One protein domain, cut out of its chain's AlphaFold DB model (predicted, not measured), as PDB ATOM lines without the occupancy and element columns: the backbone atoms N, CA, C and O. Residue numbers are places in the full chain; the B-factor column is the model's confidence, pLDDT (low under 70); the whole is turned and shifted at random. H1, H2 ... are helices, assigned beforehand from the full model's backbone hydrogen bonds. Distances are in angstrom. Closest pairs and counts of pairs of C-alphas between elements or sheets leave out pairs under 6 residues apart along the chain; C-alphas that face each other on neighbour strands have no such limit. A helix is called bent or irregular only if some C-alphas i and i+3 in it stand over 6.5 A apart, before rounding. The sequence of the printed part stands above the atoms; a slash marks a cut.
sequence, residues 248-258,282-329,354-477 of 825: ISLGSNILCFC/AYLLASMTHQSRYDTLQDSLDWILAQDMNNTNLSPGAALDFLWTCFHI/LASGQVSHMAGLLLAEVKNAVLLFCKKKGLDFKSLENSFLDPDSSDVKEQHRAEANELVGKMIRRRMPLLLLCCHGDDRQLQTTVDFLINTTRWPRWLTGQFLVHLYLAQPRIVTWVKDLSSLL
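What this domain is: This is residues 248 to 258, 282 to 329 and 354 to 477 of the 825 residues of the protein "Predicted protein" of Nematostella vectensis (UniProt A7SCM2). Two long helices, H5 and H7, run side by side in opposite directions as the core; a loose up-and-down bundle of four shorter helices, H1 to H4, each running against the one before, packs on one side, and the helical hairpin of H8 and H9, with short H10 at H8, packs on the other. Residues 394 to 400, of which 399 and 400 belong to H7, stick out at the end far from the bundle. The printed part has 183 residues with ten named helices, H1 to H10 in order, and no named strand; the class is all helix. It is compact, with a radius of gyration of the C-alphas of 17.7 A and spans of 57 by 40 by 25 A.

How they stand to each other: Look first at H7, residues 399 to 427: it is irregular, with C-alphas 418 and 421 7.1 A apart, and has a kink of 42 degrees near residue 419. H5, residues 356 to 381, is the hub, touching five helices; it touches H7 at a shallow tilt of 28 degrees, opposite ways, closest at the C-alphas of Val 370 and Val 412, 6.2 A. H9, residues 449 to 462, touches residues 409 to 420 of H7, closest at C-alphas 416 and 455, 6.7 A. H8, residues 431 to 443, makes a hairpin with H9 and touches H5, closest at C-alphas 360 and 437, 5.3 A. H10, residues 464 to 468, only just touches H8, with 3 pairs of C-alphas within 8 A, closest at 435 and 466, 7.4 A. H6, residues 385 to 391, only just touches H5, with 3 such pairs, closest at 378 and 385, 6.2 A. H4, residues 316 to 327, touches H5 with residues 316 to 320 alone, closest at C-alphas 316 and 365, 5.1 A. H2, residues 282 to 291, touches H4, closest at 285 and 322, 6.8 A. H1, residues 248 to 258, touches H3, residues 294 to 305, closest at 251 and 300, 6.6 A. Each O i to N i+4 pair is within hydrogen-bond range in H1 to H6, H8 and H9; H7 has 23 of 25, and H10 has 0 of 1 but 2 of 2 O i to N i+3 pairs.

Where its parts are: Find C-alpha 399 at (16.705, -18.509, 5.807); from there H7 runs 40.3 A to C-alpha 427. H5 runs 37.9 A from C-alpha 356 at (56.316, -4.132, -0.425). H10 ends at C-alpha 468 at (43.763, -5.402, -14.559).

The domain as a whole: The C-alphas farthest apart are those of Ile 248 and Asp 396, 56.8 A. Residues 259 to 281 and 330 to 353 are not printed; C-alphas across these cuts are 12.0 A and 17.2 A apart. Of the links printed whole, none is long. Mean pLDDT of the printed part is 76.7; 44 residues are under 70, among them 248 to 258 and 391 to 402.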
ATOM      1  N   ILE A 248      64.116   4.404  25.494       35.19
ATOM      2  CA  ILE A 248      64.094   2.959  25.784       35.19
ATOM      3  C   ILE A 248      62.764   2.560  26.459       35.19
ATOM      4  O   ILE A 248      62.216   1.487  26.185       35.19
ATOM      5  N   SER A 249      62.197   3.437  27.300       43.25
ATOM      6  CA  SER A 249      60.896   3.209  27.948       43.25
ATOM      7  C   SER A 249      59.719   3.384  26.985       43.25
ATOM      8  O   SER A 249      58.764   2.611  27.064       43.25
ATOM      9  N   LEU A 250      59.783   4.323  26.027       44.34
ATOM     10  CA  LEU A 250      58.697   4.487  25.062       44.34
ATOM     11  C   LEU A 250      58.582   3.303  24.106       44.34
ATOM     12  O   LEU A 250      57.459   2.866  23.892       44.34
ATOM     13  N   GLY A 251      59.691   2.711  23.638       44.41
ATOM     14  CA  GLY A 251      59.663   1.451  22.875       44.41
ATOM     15  C   GLY A 251      58.959   0.318  23.636       44.41
ATOM     16  O   GLY A 251      58.117  -0.390  23.084       44.41
ATOM     17  N   SER A 252      59.221   0.220  24.944       49.00
ATOM     18  CA  SER A 252      58.562  -0.736  25.848       49.00
ATOM     19  C   SER A 252      57.072  -0.421  26.056       49.00
ATOM     20  O   SER A 252      56.257  -1.337  26.135       49.00
ATOM     21  N   ASN A 253      56.687   0.858  26.061       50.09
ATOM     22  CA  ASN A 253      55.289   1.294  26.123       50.09
ATOM     23  C   ASN A 253      54.528   1.038  24.811       50.09
ATOM     24  O   ASN A 253      53.346   0.704  24.873       50.09
ATOM     25  N   ILE A 254      55.185   1.125  23.643       52.50
ATOM     26  CA  ILE A 254      54.601   0.748  22.337       52.50
ATOM     27  C   ILE A 254      54.316  -0.753  22.323       52.50
ATOM     28  O   ILE A 254      53.208  -1.177  21.999       52.50
ATOM     29  N   LEU A 255      55.296  -1.551  22.753       51.97
ATOM     30  CA  LEU A 255      55.150  -2.990  22.952       51.97
ATOM     31  C   LEU A 255      54.021  -3.296  23.941       51.97
ATOM     32  O   LEU A 255      53.136  -4.082  23.630       51.97
ATOM     33  N   CYS A 256      53.964  -2.633  25.097       49.88
ATOM     34  CA  CYS A 256      52.876  -2.824  26.057       49.88
ATOM     35  C   CYS A 256      51.507  -2.442  25.482       49.88
ATOM     36  O   CYS A 256      50.564  -3.213  25.644       49.88
ATOM     37  N   PHE A 257      51.387  -1.321  24.767       55.38
ATOM     38  CA  PHE A 257      50.146  -0.906  24.109       55.38
ATOM     39  C   PHE A 257      49.693  -1.931  23.063       55.38
ATOM     40  O   PHE A 257      48.534  -2.356  23.066       55.38
ATOM     41  N   CYS A 258      50.614  -2.397  22.220       52.00
ATOM     42  CA  CYS A 258      50.311  -3.395  21.207       52.00
ATOM     43  C   CYS A 258      50.086  -4.802  21.788       52.00
ATOM     44  O   CYS A 258      49.385  -5.580  21.153       52.00
ATOM     45  N   ALA A 282      44.129   5.397  24.122       61.09
ATOM     46  CA  ALA A 282      44.131   6.661  23.381       61.09
ATOM     47  C   ALA A 282      45.132   7.669  23.966       61.09
ATOM     48  O   ALA A 282      45.787   8.408  23.232       61.09
ATOM     49  N   TYR A 283      45.249   7.685  25.296       62.62
ATOM     50  CA  TYR A 283      46.166   8.563  26.016       62.62
ATOM     51  C   TYR A 283      47.627   8.146  25.814       62.62
ATOM     52  O   TYR A 283      48.463   8.997  25.519       62.62
ATOM     53  N   LEU A 284      47.926   6.843  25.891       64.19
ATOM     54  CA  LEU A 284      49.264   6.316  25.603       64.19
ATOM     55  C   LEU A 284      49.681   6.613  24.159       64.19
ATOM     56  O   LEU A 284      50.768   7.138  23.936       64.19
ATOM     57  N   LEU A 285      48.790   6.389  23.191       68.38
ATOM     58  CA  LEU A 285      49.040   6.673  21.776       68.38
ATOM     59  C   LEU A 285      49.310   8.165  21.509       68.38
ATOM     60  O   LEU A 285      50.216   8.525  20.751       68.38
ATOM     61  N   ALA A 286      48.544   9.046  22.156       67.88
ATOM     62  CA  ALA A 286      48.747  10.489  22.078       67.88
ATOM     63  C   ALA A 286      50.075  10.905  22.733       67.88
ATOM     64  O   ALA A 286      50.848  11.655  22.140       67.88
ATOM     65  N   SER A 287      50.386  10.384  23.921       66.75
ATOM     66  CA  SER A 287      51.664  10.649  24.589       66.75
ATOM     67  C   SER A 287      52.842  10.213  23.712       66.75
ATOM     68  O   SER A 287      53.755  10.994  23.450       66.75
ATOM     69  N   MET A 288      52.757   9.017  23.128       66.69
ATOM     70  CA  MET A 288      53.772   8.469  22.233       66.69
ATOM     71  C   MET A 288      53.975   9.322  20.978       66.69
ATOM     72  O   MET A 288      55.111   9.635  20.632       66.69
ATOM     73  N   THR A 289      52.912   9.755  20.305       67.44
ATOM     74  CA  THR A 289      53.041  10.570  19.082       67.44
ATOM     75  C   THR A 289      53.541  11.991  19.339       67.44
ATOM     76  O   THR A 289      54.201  12.577  18.478       67.44
ATOM     77  N   HIS A 290      53.267  12.550  20.519       71.44
ATOM     78  CA  HIS A 290      53.685  13.906  20.870       71.44
ATOM     79  C   HIS A 290      55.071  13.979  21.529       71.44
ATOM     80  O   HIS A 290      55.781  14.961  21.302       71.44
ATOM     81  N   GLN A 291      55.464  12.964  22.307       72.50
ATOM     82  CA  GLN A 291      56.668  12.992  23.151       72.50
ATOM     83  C   GLN A 291      57.836  12.145  22.609       72.50
ATOM     84  O   GLN A 291      58.977  12.374  23.008       72.50
ATOM     85  N   SER A 292      57.603  11.213  21.673       71.56
ATOM     86  CA  SER A 292      58.679  10.388  21.092       71.56
ATOM     87  C   SER A 292      59.569  11.156  20.107       71.56
ATOM     88  O   SER A 292      59.149  12.119  19.454       71.56
ATOM     89  N   ARG A 293      60.810  10.676  19.942       77.88
ATOM     90  CA  ARG A 293      61.695  11.076  18.836       77.88
ATOM     91  C   ARG A 293      61.295  10.338  17.551       77.88
ATOM     92  O   ARG A 293      60.722   9.253  17.612       77.88
ATOM     93  N   TYR A 294      61.607  10.911  16.389       81.62
ATOM     94  CA  TYR A 294      61.291  10.272  15.107       81.62
ATOM     95  C   TYR A 294      62.047   8.952  14.913       81.62
ATOM     96  O   TYR A 294      61.433   7.995  14.463       81.62
ATOM     97  N   ASP A 295      63.305   8.864  15.357       79.25
ATOM     98  CA  ASP A 295      64.101   7.627  15.278       79.25
ATOM     99  C   ASP A 295      63.422   6.478  16.038       79.25
ATOM    100  O   ASP A 295      63.175   5.417  15.485       79.25
ATOM    101  N   THR A 296      62.971   6.738  17.272       77.31
ATOM    102  CA  THR A 296      62.248   5.742  18.081       77.31
ATOM    103  C   THR A 296      60.901   5.338  17.482       77.31
ATOM    104  O   THR A 296      60.470   4.199  17.651       77.31
ATOM    105  N   LEU A 297      60.219   6.255  16.784       78.81
ATOM    106  CA  LEU A 297      58.974   5.940  16.079       78.81
ATOM    107  C   LEU A 297      59.252   5.071  14.849       78.81
ATOM    108  O   LEU A 297      58.523   4.110  14.628       78.81
ATOM    109  N   GLN A 298      60.308   5.376  14.094       82.12
ATOM    110  CA  GLN A 298      60.733   4.603  12.931       82.12
ATOM    111  C   GLN A 298      61.161   3.186  13.332       82.12
ATOM    112  O   GLN A 298      60.629   2.228  12.784       82.12
ATOM    113  N   ASP A 299      62.007   3.046  14.357       79.38
ATOM    114  CA  ASP A 299      62.430   1.744  14.889       79.38
ATOM    115  C   ASP A 299      61.228   0.897  15.331       79.38
ATOM    116  O   ASP A 299      61.177  -0.313  15.114       79.38
ATOM    117  N   SER A 300      60.222   1.544  15.922       77.75
ATOM    118  CA  SER A 300      58.998   0.871  16.358       77.75
ATOM    119  C   SER A 300      58.097   0.477  15.189       77.75
ATOM    120  O   SER A 300      57.505  -0.601  15.212       77.75
ATOM    121  N   LEU A 301      57.996   1.317  14.155       81.44
ATOM    122  CA  LEU A 301      57.283   0.996  12.918       81.44
ATOM    123  C   LEU A 301      57.935  -0.185  12.201       81.44
ATOM    124  O   LEU A 301      57.240  -1.132  11.836       81.44
ATOM    125  N   ASP A 302      59.258  -0.159  12.058       82.00
ATOM    126  CA  ASP A 302      60.014  -1.234  11.431       82.00
ATOM    127  C   ASP A 302      59.910  -2.521  12.251       82.00
ATOM    128  O   ASP A 302      59.668  -3.579  11.678       82.00
ATOM    129  N   TRP A 303      59.961  -2.445  13.585       82.00
ATOM    130  CA  TRP A 303      59.762  -3.608  14.451       82.00
ATOM    131  C   TRP A 303      58.359  -4.213  14.323       82.00
ATOM    132  O   TRP A 303      58.247  -5.434  14.226       82.00
ATOM    133  N   ILE A 304      57.300  -3.388  14.306       80.94
ATOM    134  CA  ILE A 304      55.904  -3.841  14.159       80.94
ATOM    135  C   ILE A 304      55.687  -4.476  12.781       80.94
ATOM    136  O   ILE A 304      55.066  -5.531  12.683       80.94
ATOM    137  N   LEU A 305      56.195  -3.845  11.721       80.69
ATOM    138  CA  LEU A 305      55.967  -4.264  10.336       80.69
ATOM    139  C   LEU A 305      56.913  -5.380   9.863       80.69
ATOM    140  O   LEU A 305      56.620  -6.024   8.857       80.69
ATOM    141  N   ALA A 306      58.027  -5.616  10.565       77.81
ATOM    142  CA  ALA A 306      58.946  -6.732  10.325       77.81
ATOM    143  C   ALA A 306      58.583  -8.001  11.112       77.81
ATOM    144  O   ALA A 306      59.250  -9.023  10.947       77.81
ATOM    145  N   GLN A 307      57.550  -7.964  11.966       71.25
ATOM    146  CA  GLN A 307      57.077  -9.160  12.664       71.25
ATOM    147  C   GLN A 307      56.650 -10.241  11.667       71.25
ATOM    148  O   GLN A 307      55.987  -9.973  10.660       71.25
ATOM    149  N   ASP A 308      56.927 -11.499  12.007       62.00
ATOM    150  CA  ASP A 308      56.277 -12.603  11.321       62.00
ATOM    151  C   ASP A 308      54.775 -12.549  11.582       62.00
ATOM    152  O   ASP A 308      54.302 -12.432  12.714       62.00
ATOM    153  N   MET A 309      54.009 -12.722  10.512       59.53
ATOM    154  CA  MET A 309      52.547 -12.754  10.521       59.53
ATOM    155  C   MET A 309      51.954 -13.722  11.561       59.53
ATOM    156  O   MET A 309      50.795 -13.569  11.952       59.53
ATOM    157  N   ASN A 310      52.724 -14.723  11.991       54.38
ATOM    158  CA  ASN A 310      52.332 -15.754  12.947       54.38
ATOM    159  C   ASN A 310      52.465 -15.343  14.419       54.38
ATOM    160  O   ASN A 310      51.962 -16.079  15.268       54.38
ATOM    161  N   ASN A 311      53.086 -14.204  14.742       56.91
ATOM    162  CA  ASN A 311      53.186 -13.757  16.128       56.91
ATOM    163  C   ASN A 311      51.808 -13.340  16.664       56.91
ATOM    164  O   ASN A 311      51.249 -12.308  16.307       56.91
ATOM    165  N   THR A 312      51.258 -14.174  17.547       52.25
ATOM    166  CA  THR A 312      49.920 -14.044  18.150       52.25
ATOM    167  C   THR A 312      49.825 -12.984  19.240       52.25
ATOM    168  O   THR A 312      48.742 -12.764  19.772       52.25
ATOM    169  N   ASN A 313      50.943 -12.361  19.610       58.91
ATOM    170  CA  ASN A 313      51.006 -11.491  20.782       58.91
ATOM    171  C   ASN A 313      50.810 -10.005  20.444       58.91
ATOM    172  O   ASN A 313      50.710  -9.182  21.347       58.91
ATOM    173  N   LEU A 314      50.755  -9.661  19.154       70.44
ATOM    174  CA  LEU A 314      50.478  -8.307  18.691       70.44
ATOM    175  C   LEU A 314      48.972  -8.143  18.459       70.44
ATOM    176  O   LEU A 314      48.401  -8.828  17.610       70.44
ATOM    177  N   SER A 315      48.335  -7.206  19.162       76.50
ATOM    178  CA  SER A 315      46.946  -6.822  18.899       76.50
ATOM    179  C   SER A 315      46.864  -6.047  17.569       76.50
ATOM    180  O   SER A 315      47.406  -4.940  17.451       76.50
ATOM    181  N   PRO A 316      46.200  -6.596  16.531       80.75
ATOM    182  CA  PRO A 316      46.243  -6.004  15.194       80.75
ATOM    183  C   PRO A 316      45.596  -4.615  15.129       80.75
ATOM    184  O   PRO A 316      46.106  -3.726  14.453       80.75
ATOM    185  N   GLY A 317      44.505  -4.400  15.874       80.75
ATOM    186  CA  GLY A 317      43.811  -3.109  15.917       80.75
ATOM    187  C   GLY A 317      44.670  -1.984  16.503       80.75
ATOM    188  O   GLY A 317      44.700  -0.889  15.945       80.75
ATOM    189  N   ALA A 318      45.431  -2.267  17.567       79.44
ATOM    190  CA  ALA A 318      46.327  -1.293  18.191       79.44
ATOM    191  C   ALA A 318      47.506  -0.935  17.273       79.44
ATOM    192  O   ALA A 318      47.862   0.235  17.155       79.44
ATOM    193  N   ALA A 319      48.078  -1.924  16.575       83.06
ATOM    194  CA  ALA A 319      49.129  -1.691  15.583       83.06
ATOM    195  C   ALA A 319      48.640  -0.802  14.423       83.06
ATOM    196  O   ALA A 319      49.336   0.122  14.004       83.06
ATOM    197  N   LEU A 320      47.414  -1.024  13.940       85.00
ATOM    198  CA  LEU A 320      46.803  -0.205  12.887       85.00
ATOM    199  C   LEU A 320      46.440   1.208  13.365       85.00
ATOM    200  O   LEU A 320      46.603   2.167  12.611       85.00
ATOM    201  N   ASP A 321      45.977   1.360  14.608       84.19
ATOM    202  CA  ASP A 321      45.739   2.671  15.226       84.19
ATOM    203  C   ASP A 321      47.056   3.447  15.424       84.19
ATOM    204  O   ASP A 321      47.109   4.661  15.197       84.19
ATOM    205  N   PHE A 322      48.148   2.757  15.764       83.75
ATOM    206  CA  PHE A 322      49.490   3.341  15.813       83.75
ATOM    207  C   PHE A 322      49.976   3.807  14.439       83.75
ATOM    208  O   PHE A 322      50.392   4.957  14.297       83.75
ATOM    209  N   LEU A 323      49.833   2.981  13.401       85.19
ATOM    210  CA  LEU A 323      50.153   3.377  12.026       85.19
ATOM    211  C   LEU A 323      49.341   4.604  11.587       85.19
ATOM    212  O   LEU A 323      49.902   5.568  11.069       85.19
ATOM    213  N   TRP A 324      48.031   4.608  11.848       84.31
ATOM    214  CA  TRP A 324      47.157   5.741  11.537       84.31
ATOM    215  C   TRP A 324      47.586   7.023  12.251       84.31
ATOM    216  O   TRP A 324      47.644   8.092  11.644       84.31
ATOM    217  N   THR A 325      47.933   6.937  13.532       83.12
ATOM    218  CA  THR A 325      48.384   8.114  14.280       83.12
ATOM    219  C   THR A 325      49.747   8.625  13.837       83.12
ATOM    220  O   THR A 325      49.936   9.841  13.828       83.12
ATOM    221  N   CYS A 326      50.643   7.757  13.359       82.44
ATOM    222  CA  CYS A 326      51.908   8.173  12.747       82.44
ATOM    223  C   CYS A 326      51.697   9.058  11.504       82.44
ATOM    224  O   CYS A 326      52.428  10.030  11.316       82.44
ATOM    225  N   PHE A 327      50.653   8.813  10.700       79.06
ATOM    226  CA  PHE A 327      50.296   9.700   9.581       79.06
ATOM    227  C   PHE A 327      49.763  11.065  10.030       79.06
ATOM    228  O   PHE A 327      49.923  12.057   9.318       79.06
ATOM    229  N   HIS A 328      49.130  11.142  11.200       77.81
ATOM    230  CA  HIS A 328      48.421  12.332  11.674       77.81
ATOM    231  C   HIS A 328      49.149  13.094  12.788       77.81
ATOM    232  O   HIS A 328      48.535  13.930  13.449       77.81
ATOM    233  N   ILE A 329      50.455  12.862  12.975       82.38
ATOM    234  CA  ILE A 329      51.264  13.590  13.963       82.38
ATOM    235  C   ILE A 329      51.189  15.099  13.662       82.38
ATOM    236  O   ILE A 329      51.696  15.535  12.626       82.38
ATOM    237  N   LEU A 354      56.704   2.685   2.957       81.94
ATOM    238  CA  LEU A 354      56.750   1.271   3.340       81.94
ATOM    239  C   LEU A 354      57.350   0.399   2.228       81.94
ATOM    240  O   LEU A 354      57.135   0.641   1.040       81.94
ATOM    241  N   ALA A 355      58.067  -0.659   2.600       85.00
ATOM    242  CA  ALA A 355      58.492  -1.692   1.656       85.00
ATOM    243  C   ALA A 355      57.314  -2.600   1.253       85.00
ATOM    244  O   ALA A 355      56.389  -2.813   2.037       85.00
ATOM    245  N   SER A 356      57.372  -3.225   0.069       83.81
ATOM    246  CA  SER A 356      56.316  -4.132  -0.425       83.81
ATOM    247  C   SER A 356      55.924  -5.218   0.590       83.81
ATOM    248  O   SER A 356      54.739  -5.472   0.790       83.81
ATOM    249  N   GLY A 357      56.900  -5.805   1.297       83.25
ATOM    250  CA  GLY A 357      56.638  -6.799   2.347       83.25
ATOM    251  C   GLY A 357      55.909  -6.234   3.572       83.25
ATOM    252  O   GLY A 357      55.025  -6.894   4.115       83.25
ATOM    253  N   GLN A 358      56.211  -4.992   3.966       86.25
ATOM    254  CA  GLN A 358      55.549  -4.309   5.084       86.25
ATOM    255  C   GLN A 358      54.089  -3.966   4.748       86.25
ATOM    256  O   GLN A 358      53.208  -4.096   5.598       86.25
ATOM    257  N   VAL A 359      53.801  -3.598   3.493       87.00
ATOM    258  CA  VAL A 359      52.424  -3.354   3.024       87.00
ATOM    259  C   VAL A 359      51.602  -4.650   3.044       87.00
ATOM    260  O   VAL A 359      50.474  -4.656   3.541       87.00
ATOM    261  N   SER A 360      52.173  -5.772   2.591       87.69
ATOM    262  CA  SER A 360      51.531  -7.090   2.716       87.69
ATOM    263  C   SER A 360      51.312  -7.491   4.177       87.69
ATOM    264  O   SER A 360      50.250  -8.025   4.510       87.69
ATOM    265  N   HIS A 361      52.271  -7.195   5.066       87.38
ATOM    266  CA  HIS A 361      52.123  -7.426   6.503       87.38
ATOM    267  C   HIS A 361      50.931  -6.647   7.078       87.38
ATOM    268  O   HIS A 361      50.047  -7.225   7.709       87.38
ATOM    269  N   MET A 362      50.830  -5.353   6.768       88.25
ATOM    270  CA  MET A 362      49.698  -4.516   7.171       88.25
ATOM    271  C   MET A 362      48.356  -5.050   6.640       88.25
ATOM    272  O   MET A 362      47.373  -5.086   7.382       88.25
ATOM    273  N   ALA A 363      48.296  -5.518   5.388       89.25
ATOM    274  CA  ALA A 363      47.089  -6.142   4.843       89.25
ATOM    275  C   ALA A 363      46.677  -7.402   5.630       89.25
ATOM    276  O   ALA A 363      45.487  -7.640   5.847       89.25
ATOM    277  N   GLY A 364      47.634  -8.192   6.124       88.31
ATOM    278  CA  GLY A 364      47.319  -9.312   7.012       88.31
ATOM    279  C   GLY A 364      46.981  -8.913   8.447       88.31
ATOM    280  O   GLY A 364      46.153  -9.597   9.042       88.31
ATOM    281  N   LEU A 365      47.521  -7.813   8.987       87.62
ATOM    282  CA  LEU A 365      47.052  -7.247  10.264       87.62
ATOM    283  C   LEU A 365      45.582  -6.826  10.167       87.62
ATOM    284  O   LEU A 365      44.802  -7.101  11.076       87.62
ATOM    285  N   LEU A 366      45.173  -6.251   9.035       89.75
ATOM    286  CA  LEU A 366      43.767  -5.938   8.768       89.75
ATOM    287  C   LEU A 366      42.896  -7.194   8.729       89.75
ATOM    288  O   LEU A 366      41.859  -7.248   9.388       89.75
ATOM    289  N   LEU A 367      43.324  -8.234   8.008       89.31
ATOM    290  CA  LEU A 367      42.600  -9.511   7.987       89.31
ATOM    291  C   LEU A 367      42.546 -10.171   9.375       89.31
ATOM    292  O   LEU A 367      41.533 -10.785   9.715       89.31
ATOM    293  N   ALA A 368      43.584 -10.001  10.197       87.75
ATOM    294  CA  ALA A 368      43.617 -10.472  11.579       87.75
ATOM    295  C   ALA A 368      42.628  -9.718  12.478       87.75
ATOM    296  O   ALA A 368      41.870 -10.360  13.206       87.75
ATOM    297  N   GLU A 369      42.580  -8.385  12.383       88.50
ATOM    298  CA  GLU A 369      41.601  -7.542  13.086       88.50
ATOM    299  C   GLU A 369      40.170  -7.986  12.743       88.50
ATOM    300  O   GLU A 369      39.346  -8.225  13.631       88.50
ATOM    301  N   VAL A 370      39.896  -8.186  11.451       87.44
ATOM    302  CA  VAL A 370      38.575  -8.599  10.973       87.44
ATOM    303  C   VAL A 370      38.232 -10.024  11.416       87.44
ATOM    304  O   VAL A 370      37.128 -10.256  11.909       87.44
ATOM    305  N   LYS A 371      39.161 -10.986  11.321       86.94
ATOM    306  CA  LYS A 371      38.922 -12.359  11.806       86.94
ATOM    307  C   LYS A 371      38.612 -12.377  13.300       86.94
ATOM    308  O   LYS A 371      37.686 -13.076  13.707       86.94
ATOM    309  N   ASN A 372      39.341 -11.609  14.110       85.38
ATOM    310  CA  ASN A 372      39.100 -11.529  15.551       85.38
ATOM    311  C   ASN A 372      37.698 -10.984  15.856       85.38
ATOM    312  O   ASN A 372      36.993 -11.535  16.704       85.38
ATOM    313  N   ALA A 373      37.246  -9.970  15.117       85.06
ATOM    314  CA  ALA A 373      35.889  -9.449  15.249       85.06
ATOM    315  C   ALA A 373      34.814 -10.466  14.837       85.06
ATOM    316  O   ALA A 373      33.816 -10.615  15.545       85.06
ATOM    317  N   VAL A 374      35.030 -11.217  13.751       84.81
ATOM    318  CA  VAL A 374      34.114 -12.294  13.333       84.81
ATOM    319  C   VAL A 374      34.069 -13.408  14.381       84.81
ATOM    320  O   VAL A 374      32.990 -13.877  14.724       84.81
ATOM    321  N   LEU A 375      35.204 -13.790  14.974       84.44
ATOM    322  CA  LEU A 375      35.240 -14.772  16.064       84.44
ATOM    323  C   LEU A 375      34.457 -14.300  17.297       84.44
ATOM    324  O   LEU A 375      33.757 -15.095  17.926       84.44
ATOM    325  N   LEU A 376      34.536 -13.011  17.642       83.69
ATOM    326  CA  LEU A 376      33.732 -12.425  18.717       83.69
ATOM    327  C   LEU A 376      32.239 -12.398  18.370       83.69
ATOM    328  O   LEU A 376      31.411 -12.685  19.234       83.69
ATOM    329  N   PHE A 377      31.886 -12.096  17.120       84.38
ATOM    330  CA  PHE A 377      30.510 -12.170  16.629       84.38
ATOM    331  C   PHE A 377      29.951 -13.598  16.727       84.38
ATOM    332  O   PHE A 377      28.883 -13.798  17.304       84.38
ATOM    333  N   CYS A 378      30.714 -14.592  16.269       83.56
ATOM    334  CA  CYS A 378      30.383 -16.012  16.389       83.56
ATOM    335  C   CYS A 378      30.128 -16.411  17.852       83.56
ATOM    336  O   CYS A 378      29.090 -16.998  18.151       83.56
ATOM    337  N   LYS A 379      31.003 -16.000  18.784       82.94
ATOM    338  CA  LYS A 379      30.818 -16.239  20.229       82.94
ATOM    339  C   LYS A 379      29.535 -15.605  20.776       82.94
ATOM    340  O   LYS A 379      28.833 -16.246  21.547       82.94
ATOM    341  N   LYS A 380      29.210 -14.370  20.372       81.56
ATOM    342  CA  LYS A 380      27.988 -13.667  20.811       81.56
ATOM    343  C   LYS A 380      26.705 -14.338  20.320       81.56
ATOM    344  O   LYS A 380      25.704 -14.308  21.024       81.56
ATOM    345  N   LYS A 381      26.731 -14.923  19.121       78.75
ATOM    346  CA  LYS A 381      25.580 -15.594  18.495       78.75
ATOM    347  C   LYS A 381      25.531 -17.107  18.764       78.75
ATOM    348  O   LYS A 381      24.603 -17.760  18.305       78.75
ATOM    349  N   GLY A 382      26.509 -17.667  19.486       75.31
ATOM    350  CA  GLY A 382      26.598 -19.106  19.768       75.31
ATOM    351  C   GLY A 382      26.906 -19.973  18.538       75.31
ATOM    352  O   GLY A 382      26.502 -21.130  18.492       75.31
ATOM    353  N   LEU A 383      27.579 -19.413  17.527       78.19
ATOM    354  CA  LEU A 383      27.906 -20.078  16.262       78.19
ATOM    355  C   LEU A 383      29.380 -20.499  16.221       78.19
ATOM    356  O   LEU A 383      30.257 -19.752  16.651       78.19
ATOM    357  N   ASP A 384      29.666 -21.640  15.597       77.69
ATOM    358  CA  ASP A 384      31.038 -22.047  15.289       77.69
ATOM    359  C   ASP A 384      31.550 -21.367  14.011       77.69
ATOM    360  O   ASP A 384      30.886 -21.380  12.973       77.69
ATOM    361  N   PHE A 385      32.780 -20.843  14.047       76.94
ATOM    362  CA  PHE A 385      33.413 -20.170  12.900       76.94
ATOM    363  C   PHE A 385      33.454 -21.047  11.635       76.94
ATOM    364  O   PHE A 385      33.176 -20.564  10.544       76.94
ATOM    365  N   LYS A 386      33.733 -22.351  11.783       77.31
ATOM    366  CA  LYS A 386      33.748 -23.310  10.662       77.31
ATOM    367  C   LYS A 386      32.356 -23.556  10.075       77.31
ATOM    368  O   LYS A 386      32.231 -23.791   8.881       77.31
ATOM    369  N   SER A 387      31.309 -23.488  10.899       70.56
ATOM    370  CA  SER A 387      29.919 -23.618  10.440       70.56
ATOM    371  C   SER A 387      29.515 -22.417   9.584       70.56
ATOM    372  O   SER A 387      28.933 -22.582   8.511       70.56
ATOM    373  N   LEU A 388      29.917 -21.212  10.006       73.25
ATOM    374  CA  LEU A 388      29.752 -19.995   9.213       73.25
ATOM    375  C   LEU A 388      30.560 -20.074   7.910       73.25
ATOM    376  O   LEU A 388      30.015 -19.812   6.847       73.25
ATOM    377  N   GLU A 389      31.822 -20.500   7.959       73.75
ATOM    378  CA  GLU A 389      32.667 -20.660   6.768       73.75
ATOM    379  C   GLU A 389      32.068 -21.639   5.744       73.75
ATOM    380  O   GLU A 389      32.006 -21.322   4.558       73.75
ATOM    381  N   ASN A 390      31.536 -22.774   6.200       71.88
ATOM    382  CA  ASN A 390      30.864 -23.741   5.332       71.88
ATOM    383  C   ASN A 390      29.570 -23.179   4.713       71.88
ATOM    384  O   ASN A 390      29.260 -23.498   3.570       71.88
ATOM    385  N   SER A 391      28.853 -22.286   5.407       66.31
ATOM    386  CA  SER A 391      27.664 -21.613   4.843       66.31
ATOM    387  C   SER A 391      27.979 -20.633   3.703       66.31
ATOM    388  O   SER A 391      27.094 -20.267   2.935       66.31
ATOM    389  N   PHE A 392      29.237 -20.200   3.568       67.25
ATOM    390  CA  PHE A 392      29.683 -19.417   2.412       67.25
ATOM    391  C   PHE A 392      30.044 -20.293   1.202       67.25
ATOM    392  O   PHE A 392      30.134 -19.757   0.097       67.25
ATOM    393  N   LEU A 393      30.259 -21.598   1.401       63.66
ATOM    394  CA  LEU A 393      30.599 -22.563   0.348       63.66
ATOM    395  C   LEU A 393      29.353 -23.226  -0.264       63.66
ATOM    396  O   LEU A 393      29.356 -23.463  -1.467       63.66
ATOM    397  N   ASP A 394      28.292 -23.442   0.525       56.69
ATOM    398  CA  ASP A 394      26.989 -23.958   0.069       56.69
ATOM    399  C   ASP A 394      25.889 -22.877   0.177       56.69
ATOM    400  O   ASP A 394      25.427 -22.586   1.285       56.69
ATOM    401  N   PRO A 395      25.444 -22.269  -0.941       55.94
ATOM    402  CA  PRO A 395      24.393 -21.247  -0.934       55.94
ATOM    403  C   PRO A 395      22.972 -21.784  -0.656       55.94
ATOM    404  O   PRO A 395      22.097 -20.986  -0.340       55.94
ATOM    405  N   ASP A 396      22.736 -23.102  -0.688       47.12
ATOM    406  CA  ASP A 396      21.400 -23.727  -0.575       47.12
ATOM    407  C   ASP A 396      20.905 -23.922   0.878       47.12
ATOM    408  O   ASP A 396      20.313 -24.947   1.230       47.12
ATOM    409  N   SER A 397      21.169 -22.972   1.781       53.72
ATOM    410  CA  SER A 397      20.931 -23.173   3.218       53.72
ATOM    411  C   SER A 397      19.860 -22.243   3.804       53.72
ATOM    412  O   SER A 397      19.928 -21.039   3.610       53.72
ATOM    413  N   SER A 398      18.917 -22.833   4.559       57.00
ATOM    414  CA  SER A 398      17.852 -22.230   5.395       57.00
ATOM    415  C   SER A 398      17.953 -20.719   5.688       57.00
ATOM    416  O   SER A 398      18.993 -20.297   6.194       57.00
ATOM    417  N   ASP A 399      16.845 -19.970   5.577       57.31
ATOM    418  CA  ASP A 399      16.705 -18.509   5.807       57.31
ATOM    419  C   ASP A 399      17.507 -17.937   7.003       57.31
ATOM    420  O   ASP A 399      18.070 -16.844   6.947       57.31
ATOM    421  N   VAL A 400      17.624 -18.688   8.105       57.78
ATOM    422  CA  VAL A 400      18.368 -18.273   9.314       57.78
ATOM    423  C   VAL A 400      19.886 -18.168   9.078       57.78
ATOM    424  O   VAL A 400      20.560 -17.328   9.677       57.78
ATOM    425  N   LYS A 401      20.455 -19.012   8.210       64.19
ATOM    426  CA  LYS A 401      21.883 -18.983   7.854       64.19
ATOM    427  C   LYS A 401      22.196 -17.829   6.902       64.19
ATOM    428  O   LYS A 401      23.264 -17.233   7.025       64.19
ATOM    429  N   GLU A 402      21.260 -17.469   6.028       68.31
ATOM    430  CA  GLU A 402      21.384 -16.319   5.131       68.31
ATOM    431  C   GLU A 402      21.414 -14.992   5.906       68.31
ATOM    432  O   GLU A 402      22.299 -14.164   5.682       68.31
ATOM    433  N   GLN A 403      20.555 -14.841   6.920       73.31
ATOM    434  CA  GLN A 403      20.563 -13.663   7.793       73.31
ATOM    435  C   GLN A 403      21.893 -13.501   8.552       73.31
ATOM    436  O   GLN A 403      22.481 -12.418   8.579       73.31
ATOM    437  N   HIS A 404      22.417 -14.581   9.141       75.69
ATOM    438  CA  HIS A 404      23.717 -14.540   9.824       75.69
ATOM    439  C   HIS A 404      24.882 -14.264   8.862       75.69
ATOM    440  O   HIS A 404      25.841 -13.584   9.239       75.69
ATOM    441  N   ARG A 405      24.797 -14.750   7.617       73.62
ATOM    442  CA  ARG A 405      25.765 -14.470   6.550       73.62
ATOM    443  C   ARG A 405      25.761 -12.988   6.169       73.62
ATOM    444  O   ARG A 405      26.833 -12.393   6.048       73.62
ATOM    445  N   ALA A 406      24.582 -12.384   6.032       75.62
ATOM    446  CA  ALA A 406      24.425 -10.961   5.741       75.62
ATOM    447  C   ALA A 406      24.965 -10.075   6.880       75.62
ATOM    448  O   ALA A 406      25.747  -9.160   6.626       75.62
ATOM    449  N   GLU A 407      24.636 -10.392   8.139       80.19
ATOM    450  CA  GLU A 407      25.161  -9.681   9.318       80.19
ATOM    451  C   GLU A 407      26.695  -9.769   9.411       80.19
ATOM    452  O   GLU A 407      27.367  -8.768   9.679       80.19
ATOM    453  N   ALA A 408      27.265 -10.951   9.149       81.00
ATOM    454  CA  ALA A 408      28.712 -11.144   9.133       81.00
ATOM    455  C   ALA A 408      29.389 -10.350   8.000       81.00
ATOM    456  O   ALA A 408      30.405  -9.693   8.239       81.00
ATOM    457  N   ASN A 409      28.818 -10.358   6.789       81.81
ATOM    458  CA  ASN A 409      29.318  -9.571   5.657       81.81
ATOM    459  C   ASN A 409      29.271  -8.061   5.934       81.81
ATOM    460  O   ASN A 409      30.235  -7.360   5.628       81.81
ATOM    461  N   GLU A 410      28.202  -7.555   6.554       83.50
ATOM    462  CA  GLU A 410      28.092  -6.136   6.918       83.50
ATOM    463  C   GLU A 410      29.149  -5.739   7.959       83.50
ATOM    464  O   GLU A 410      29.790  -4.692   7.822       83.50
ATOM    465  N   LEU A 411      29.384  -6.579   8.976       85.31
ATOM    466  CA  LEU A 411      30.425  -6.343   9.979       85.31
ATOM    467  C   LEU A 411      31.817  -6.271   9.332       85.31
ATOM    468  O   LEU A 411      32.561  -5.313   9.561       85.31
ATOM    469  N   VAL A 412      32.147  -7.265   8.504       86.06
ATOM    470  CA  VAL A 412      33.413  -7.340   7.757       86.06
ATOM    471  C   VAL A 412      33.578  -6.109   6.868       86.06
ATOM    472  O   VAL A 412      34.600  -5.419   6.940       86.06
ATOM    473  N   GLY A 413      32.548  -5.777   6.089       83.12
ATOM    474  CA  GLY A 413      32.560  -4.631   5.191       83.12
ATOM    475  C   GLY A 413      32.730  -3.303   5.929       83.12
ATOM    476  O   GLY A 413      33.501  -2.451   5.486       83.12
ATOM    477  N   LYS A 414      32.085  -3.123   7.089       84.69
ATOM    478  CA  LYS A 414      32.232  -1.922   7.931       84.69
ATOM    479  C   LYS A 414      33.668  -1.742   8.428       84.69
ATOM    480  O   LYS A 414      34.195  -0.630   8.385       84.69
ATOM    481  N   MET A 415      34.315  -2.818   8.877       85.50
ATOM    482  CA  MET A 415      35.690  -2.762   9.387       85.50
ATOM    483  C   MET A 415      36.712  -2.486   8.284       85.50
ATOM    484  O   MET A 415      37.536  -1.581   8.423       85.50
ATOM    485  N   ILE A 416      36.619  -3.204   7.160       88.31
ATOM    486  CA  ILE A 416      37.517  -3.007   6.014       88.31
ATOM    487  C   ILE A 416      37.379  -1.579   5.483       88.31
ATOM    488  O   ILE A 416      38.377  -0.899   5.242       88.31
ATOM    489  N   ARG A 417      36.145  -1.076   5.379       85.44
ATOM    490  CA  ARG A 417      35.866   0.289   4.927       85.44
ATOM    491  C   ARG A 417      36.532   1.345   5.805       85.44
ATOM    492  O   ARG A 417      37.140   2.267   5.267       85.44
ATOM    493  N   ARG A 418      36.467   1.180   7.129       86.38
ATOM    494  CA  ARG A 418      37.087   2.085   8.111       86.38
ATOM    495  C   ARG A 418      38.605   2.163   7.956       86.38
ATOM    496  O   ARG A 418      39.180   3.233   8.119       86.38
ATOM    497  N   ARG A 419      39.250   1.036   7.652       87.75
ATOM    498  CA  ARG A 419      40.712   0.928   7.555       87.75
ATOM    499  C   ARG A 419      41.270   1.143   6.148       87.75
ATOM    500  O   ARG A 419      42.465   1.369   5.999       87.75
ATOM    501  N   MET A 420      40.428   1.124   5.119       88.88
ATOM    502  CA  MET A 420      40.848   1.335   3.731       88.88
ATOM    503  C   MET A 420      41.641   2.636   3.501       88.88
ATOM    504  O   MET A 420      42.633   2.575   2.778       88.88
ATOM    505  N   PRO A 421      41.290   3.797   4.103       86.94
ATOM    506  CA  PRO A 421      42.081   5.012   3.917       86.94
ATOM    507  C   PRO A 421      43.535   4.843   4.370       86.94
ATOM    508  O   PRO A 421      44.430   5.330   3.689       86.94
ATOM    509  N   LEU A 422      43.775   4.111   5.467       87.19
ATOM    510  CA  LEU A 422      45.122   3.813   5.966       87.19
ATOM    511  C   LEU A 422      45.920   3.004   4.941       87.19
ATOM    512  O   LEU A 422      47.053   3.357   4.628       87.19
ATOM    513  N   LEU A 423      45.313   1.947   4.392       88.62
ATOM    514  CA  LEU A 423      45.948   1.113   3.373       88.62
ATOM    515  C   LEU A 423      46.328   1.942   2.139       88.62
ATOM    516  O   LEU A 423      47.455   1.859   1.663       88.62
ATOM    517  N   LEU A 424      45.407   2.775   1.649       86.62
ATOM    518  CA  LEU A 424      45.650   3.612   0.473       86.62
ATOM    519  C   LEU A 424      46.705   4.700   0.728       86.62
ATOM    520  O   LEU A 424      47.499   4.982  -0.167       86.62
ATOM    521  N   LEU A 425      46.748   5.275   1.937       84.56
ATOM    522  CA  LEU A 425      47.800   6.208   2.360       84.56
ATOM    523  C   LEU A 425      49.179   5.545   2.335       84.56
ATOM    524  O   LEU A 425      50.130   6.145   1.839       84.56
ATOM    525  N   CYS A 426      49.268   4.305   2.818       83.06
ATOM    526  CA  CYS A 426      50.507   3.529   2.810       83.06
ATOM    527  C   CYS A 426      50.964   3.157   1.399       83.06
ATOM    528  O   CYS A 426      52.162   3.140   1.153       83.06
ATOM    529  N   CYS A 427      50.025   2.886   0.486       82.31
ATOM    530  CA  CYS A 427      50.345   2.602  -0.912       82.31
ATOM    531  C   CYS A 427      50.750   3.857  -1.705       82.31
ATOM    532  O   CYS A 427      51.287   3.728  -2.797       82.31
ATOM    533  N   HIS A 428      50.418   5.064  -1.225       76.88
ATOM    534  CA  HIS A 428      50.732   6.358  -1.853       76.88
ATOM    535  C   HIS A 428      50.395   6.472  -3.362       76.88
ATOM    536  O   HIS A 428      50.961   7.280  -4.090       76.88
ATOM    537  N   GLY A 429      49.463   5.661  -3.867       72.06
ATOM    538  CA  GLY A 429      49.172   5.596  -5.301       72.06
ATOM    539  C   GLY A 429      50.261   4.935  -6.164       72.06
ATOM    540  O   GLY A 429      50.168   5.034  -7.385       72.06
ATOM    541  N   ASP A 430      51.250   4.258  -5.567       80.19
ATOM    542  CA  ASP A 430      52.195   3.391  -6.276       80.19
ATOM    543  C   ASP A 430      51.515   2.071  -6.663       80.19
ATOM    544  O   ASP A 430      51.092   1.269  -5.819       80.19
ATOM    545  N   ASP A 431      51.436   1.831  -7.971       81.44
ATOM    546  CA  ASP A 431      50.827   0.633  -8.536       81.44
ATOM    547  C   ASP A 431      51.565  -0.646  -8.095       81.44
ATOM    548  O   ASP A 431      50.926  -1.684  -7.932       81.44
ATOM    549  N   ARG A 432      52.877  -0.596  -7.812       85.19
ATOM    550  CA  ARG A 432      53.653  -1.778  -7.383       85.19
ATOM    551  C   ARG A 432      53.260  -2.261  -5.990       85.19
ATOM    552  O   ARG A 432      53.116  -3.464  -5.762       85.19
ATOM    553  N   GLN A 433      53.084  -1.336  -5.049       85.38
ATOM    554  CA  GLN A 433      52.678  -1.663  -3.679       85.38
ATOM    555  C   GLN A 433      51.232  -2.164  -3.637       85.38
ATOM    556  O   GLN A 433      50.914  -3.137  -2.943       85.38
ATOM    557  N   LEU A 434      50.364  -1.553  -4.446       87.81
ATOM    558  CA  LEU A 434      48.986  -2.002  -4.601       87.81
ATOM    559  C   LEU A 434      48.914  -3.400  -5.230       87.81
ATOM    560  O   LEU A 434      48.197  -4.256  -4.712       87.81
ATOM    561  N   GLN A 435      49.697  -3.660  -6.280       89.00
ATOM    562  CA  GLN A 435      49.796  -4.977  -6.908       89.00
ATOM    563  C   GLN A 435      50.305  -6.031  -5.917       89.00
ATOM    564  O   GLN A 435      49.691  -7.086  -5.793       89.00
ATOM    565  N   THR A 436      51.338  -5.718  -5.125       89.00
ATOM    566  CA  THR A 436      51.848  -6.629  -4.078       89.00
ATOM    567  C   THR A 436      50.750  -6.992  -3.067       89.00
ATOM    568  O   THR A 436      50.635  -8.140  -2.639       89.00
ATOM    569  N   THR A 437      49.906  -6.026  -2.694       88.81
ATOM    570  CA  THR A 437      48.770  -6.262  -1.788       88.81
ATOM    571  C   THR A 437      47.742  -7.201  -2.415       88.81
ATOM    572  O   THR A 437      47.263  -8.124  -1.758       88.81
ATOM    573  N   VAL A 438      47.415  -6.991  -3.691       89.94
ATOM    574  CA  VAL A 438      46.466  -7.826  -4.439       89.94
ATOM    575  C   VAL A 438      47.005  -9.247  -4.600       89.94
ATOM    576  O   VAL A 438      46.294 -10.203  -4.289       89.94
ATOM    577  N   ASP A 439      48.274  -9.397  -4.976       89.88
ATOM    578  CA  ASP A 439      48.943 -10.694  -5.094       89.88
ATOM    579  C   ASP A 439      48.982 -11.430  -3.748       89.88
ATOM    580  O   ASP A 439      48.739 -12.637  -3.688       89.88
ATOM    581  N   PHE A 440      49.220 -10.711  -2.647       89.50
ATOM    582  CA  PHE A 440      49.150 -11.272  -1.299       89.50
ATOM    583  C   PHE A 440      47.740 -11.777  -0.951       89.50
ATOM    584  O   PHE A 440      47.609 -12.868  -0.392       89.50
ATOM    585  N   LEU A 441      46.690 -11.018  -1.285       88.31
ATOM    586  CA  LEU A 441      45.294 -11.388  -1.016       88.31
ATOM    587  C   LEU A 441      44.828 -12.590  -1.848       88.31
ATOM    588  O   LEU A 441      44.048 -13.402  -1.350       88.31
ATOM    589  N   ILE A 442      45.314 -12.714  -3.087       87.75
ATOM    590  CA  ILE A 442      44.994 -13.831  -3.988       87.75
ATOM    591  C   ILE A 442      45.733 -15.110  -3.570       87.75
ATOM    592  O   ILE A 442      45.128 -16.180  -3.532       87.75
ATOM    593  N   ASN A 443      47.027 -15.013  -3.248       87.88
ATOM    594  CA  ASN A 443      47.887 -16.183  -3.017       87.88
ATOM    595  C   ASN A 443      47.896 -16.679  -1.563       87.88
ATOM    596  O   ASN A 443      48.402 -17.762  -1.267       87.88
ATOM    597  N   THR A 444      47.346 -15.898  -0.638       84.88
ATOM    598  CA  THR A 444      47.233 -16.272   0.770       84.88
ATOM    599  C   THR A 444      46.365 -17.518   0.956       84.88
ATOM    600  O   THR A 444      45.228 -17.583   0.495       84.88
ATOM    601  N   THR A 445      46.857 -18.467   1.752       83.00
ATOM    602  CA  THR A 445      46.090 -19.637   2.227       83.00
ATOM    603  C   THR A 445      45.723 -19.554   3.710       83.00
ATOM    604  O   THR A 445      44.967 -20.379   4.213       83.00
ATOM    605  N   ARG A 446      46.241 -18.549   4.428       82.12
ATOM    606  CA  ARG A 446      46.035 -18.367   5.875       82.12
ATOM    607  C   ARG A 446      44.601 -17.972   6.239       82.12
ATOM    608  O   ARG A 446      44.130 -18.279   7.335       82.12
ATOM    609  N   TRP A 447      43.947 -17.232   5.351       83.94
ATOM    610  CA  TRP A 447      42.632 -16.636   5.564       83.94
ATOM    611  C   TRP A 447      41.601 -17.312   4.654       83.94
ATOM    612  O   TRP A 447      41.955 -17.744   3.555       83.94
ATOM    613  N   PRO A 448      40.332 -17.412   5.080       83.19
ATOM    614  CA  PRO A 448      39.305 -18.040   4.264       83.19
ATOM    615  C   PRO A 448      39.009 -17.200   3.014       83.19
ATOM    616  O   PRO A 448      38.993 -15.967   3.071       83.19
ATOM    617  N   ARG A 449      38.733 -17.869   1.886       83.38
ATOM    618  CA  ARG A 449      38.563 -17.218   0.572       83.38
ATOM    619  C   ARG A 449      37.429 -16.197   0.529       83.38
ATOM    620  O   ARG A 449      37.527 -15.209  -0.188       83.38
ATOM    621  N   TRP A 450      36.361 -16.412   1.293       81.00
ATOM    622  CA  TRP A 450      35.253 -15.458   1.358       81.00
ATOM    623  C   TRP A 450      35.687 -14.129   2.001       81.00
ATOM    624  O   TRP A 450      35.278 -13.068   1.542       81.00
ATOM    625  N   LEU A 451      36.572 -14.168   3.006       84.81
ATOM    626  CA  LEU A 451      37.060 -12.975   3.700       84.81
ATOM    627  C   LEU A 451      38.045 -12.187   2.832       84.81
ATOM    628  O   LEU A 451      37.929 -10.967   2.715       84.81
ATOM    629  N   THR A 452      38.995 -12.882   2.196       86.62
ATOM    630  CA  THR A 452      39.911 -12.249   1.233       86.62
ATOM    631  C   THR A 452      39.152 -11.728   0.017       86.62
ATOM    632  O   THR A 452      39.461 -10.644  -0.469       86.62
ATOM    633  N   GLY A 453      38.099 -12.429  -0.409       83.62
ATOM    634  CA  GLY A 453      37.162 -11.980  -1.434       83.62
ATOM    635  C   GLY A 453      36.457 -10.672  -1.068       83.62
ATOM    636  O   GLY A 453      36.509  -9.726  -1.849       83.62
ATOM    637  N   GLN A 454      35.877 -10.565   0.135       82.69
ATOM    638  CA  GLN A 454      35.260  -9.315   0.614       82.69
ATOM    639  C   GLN A 454      36.268  -8.160   0.680       82.69
ATOM    640  O   GLN A 454      35.956  -7.029   0.301       82.69
ATOM    641  N   PHE A 455      37.504  -8.439   1.105       88.06
ATOM    642  CA  PHE A 455      38.576  -7.447   1.080       88.06
ATOM    643  C   PHE A 455      38.872  -6.981  -0.345       88.06
ATOM    644  O   PHE A 455      38.889  -5.777  -0.594       88.06
ATOM    645  N   LEU A 456      39.064  -7.912  -1.282       87.88
ATOM    646  CA  LEU A 456      39.335  -7.607  -2.686       87.88
ATOM    647  C   LEU A 456      38.212  -6.779  -3.318       87.88
ATOM    648  O   LEU A 456      38.508  -5.830  -4.040       87.88
ATOM    649  N   VAL A 457      36.945  -7.067  -3.004       85.38
ATOM    650  CA  VAL A 457      35.795  -6.279  -3.482       85.38
ATOM    651  C   VAL A 457      35.847  -4.851  -2.943       85.38
ATOM    652  O   VAL A 457      35.756  -3.901  -3.718       85.38
ATOM    653  N   HIS A 458      36.042  -4.664  -1.636       85.94
ATOM    654  CA  HIS A 458      36.136  -3.322  -1.055       85.94
ATOM    655  C   HIS A 458      37.371  -2.551  -1.526       85.94
ATOM    656  O   HIS A 458      37.299  -1.333  -1.694       85.94
ATOM    657  N   LEU A 459      38.483  -3.246  -1.763       88.31
ATOM    658  CA  LEU A 459      39.701  -2.667  -2.313       88.31
ATOM    659  C   LEU A 459      39.498  -2.248  -3.776       88.31
ATOM    660  O   LEU A 459      39.876  -1.141  -4.140       88.31
ATOM    661  N   TYR A 460      38.831  -3.074  -4.584       87.19
ATOM    662  CA  TYR A 460      38.433  -2.735  -5.951       87.19
ATOM    663  C   TYR A 460      37.501  -1.517  -5.994       87.19
ATOM    664  O   TYR A 460      37.724  -0.594  -6.775       87.19
ATOM    665  N   LEU A 461      36.477  -1.481  -5.134       85.25
ATOM    666  CA  LEU A 461      35.536  -0.360  -5.075       85.25
ATOM    667  C   LEU A 461      36.210   0.942  -4.626       85.25
ATOM    668  O   LEU A 461      35.786   2.012  -5.047       85.25
ATOM    669  N   ALA A 462      37.261   0.862  -3.805       85.31
ATOM    670  CA  ALA A 462      38.057   2.021  -3.414       85.31
ATOM    671  C   ALA A 462      39.087   2.423  -4.490       85.31
ATOM    672  O   ALA A 462      39.312   3.616  -4.700       85.31
ATOM    673  N   GLN A 463      39.685   1.449  -5.185       86.75
ATOM    674  CA  GLN A 463      40.670   1.659  -6.244       86.75
ATOM    675  C   GLN A 463      40.413   0.741  -7.461       86.75
ATOM    676  O   GLN A 463      40.914  -0.386  -7.525       86.75
ATOM    677  N   PRO A 464      39.692   1.237  -8.487       84.31
ATOM    678  CA  PRO A 464      39.207   0.409  -9.600       84.31
ATOM    679  C   PRO A 464      40.297  -0.172 -10.512       84.31
ATOM    680  O   PRO A 464      40.048  -1.131 -11.242       84.31
ATOM    681  N   ARG A 465      41.518   0.379 -10.468       81.94
ATOM    682  CA  ARG A 465      42.660  -0.021 -11.318       81.94
ATOM    683  C   ARG A 465      43.056  -1.495 -11.166       81.94
ATOM    684  O   ARG A 465      43.598  -2.094 -12.093       81.94
ATOM    685  N   ILE A 466      42.721  -2.086 -10.023       83.94
ATOM    686  CA  ILE A 466      43.067  -3.458  -9.634       83.94
ATOM    687  C   ILE A 466      42.440  -4.520 -10.548       83.94
ATOM    688  O   ILE A 466      42.956  -5.631 -10.632       83.94
ATOM    689  N   VAL A 467      41.372  -4.192 -11.285       80.12
ATOM    690  CA  VAL A 467      40.719  -5.124 -12.231       80.12
ATOM    691  C   VAL A 467      41.694  -5.695 -13.254       80.12
ATOM    692  O   VAL A 467      41.537  -6.835 -13.669       80.12
ATOM    693  N   THR A 468      42.727  -4.938 -13.624       80.56
ATOM    694  CA  THR A 468      43.763  -5.402 -14.559       80.56
ATOM    695  C   THR A 468      44.543  -6.619 -14.045       80.56
ATOM    696  O   THR A 468      45.073  -7.386 -14.848       80.56
ATOM    697  N   TRP A 469      44.589  -6.829 -12.727       82.06
ATOM    698  CA  TRP A 469      45.350  -7.902 -12.081       82.06
ATOM    699  C   TRP A 469      44.469  -9.057 -11.586       82.06
ATOM    700  O   TRP A 469      44.972 -10.150 -11.329       82.06
ATOM    701  N   VAL A 470      43.150  -8.854 -11.484       78.56
ATOM    702  CA  VAL A 470      42.205  -9.860 -10.979       78.56
ATOM    703  C   VAL A 470      41.482 -10.541 -12.141       78.56
ATOM    704  O   VAL A 470      40.659  -9.929 -12.815       78.56
ATOM    705  N   LYS A 471      41.771 -11.830 -12.362       69.19
ATOM    706  CA  LYS A 471      41.240 -12.601 -13.503       69.19
ATOM    707  C   LYS A 471      39.735 -12.893 -13.405       69.19
ATOM    708  O   LYS A 471      39.043 -12.770 -14.408       69.19
ATOM    709  N   ASP A 472      39.231 -13.189 -12.203       64.25
ATOM    710  CA  ASP A 472      37.832 -13.573 -11.965       64.25
ATOM    711  C   ASP A 472      37.158 -12.634 -10.956       64.25
ATOM    712  O   ASP A 472      36.921 -12.972  -9.796       64.25
ATOM    713  N   LEU A 473      36.848 -11.410 -11.395       62.50
ATOM    714  CA  LEU A 473      36.079 -10.482 -10.564       62.50
ATOM    715  C   LEU A 473      34.648 -11.006 -10.356       62.50
ATOM    716  O   LEU A 473      34.121 -10.898  -9.259       62.50
ATOM    717  N   SER A 474      34.048 -11.623 -11.382       56.00
ATOM    718  CA  SER A 474      32.646 -12.073 -11.452       56.00
ATOM    719  C   SER A 474      32.198 -12.976 -10.303       56.00
ATOM    720  O   SER A 474      31.100 -12.790  -9.786       56.00
ATOM    721  N   SER A 475      33.041 -13.906  -9.847       55.34
ATOM    722  CA  SER A 475      32.731 -14.768  -8.696       55.34
ATOM    723  C   SER A 475      32.720 -14.023  -7.357       55.34
ATOM    724  O   SER A 475      32.168 -14.524  -6.383       55.34
ATOM    725  N   LEU A 476      33.323 -12.832  -7.297       53.94
ATOM    726  CA  LEU A 476      33.362 -11.966  -6.116       53.94
ATOM    727  C   LEU A 476      32.214 -10.934  -6.105       53.94
ATOM    728  O   LEU A 476      31.971 -10.295  -5.083       53.94
ATOM    729  N   LEU A 477      31.495 -10.771  -7.225       55.59
ATOM    730  CA  LEU A 477      30.473  -9.734  -7.444       55.59
ATOM    731  C   LEU A 477      29.076 -10.072  -6.888       55.59
ATOM    732  O   LEU A 477      28.153  -9.286  -7.069       55.59
TER     733      LEU A 477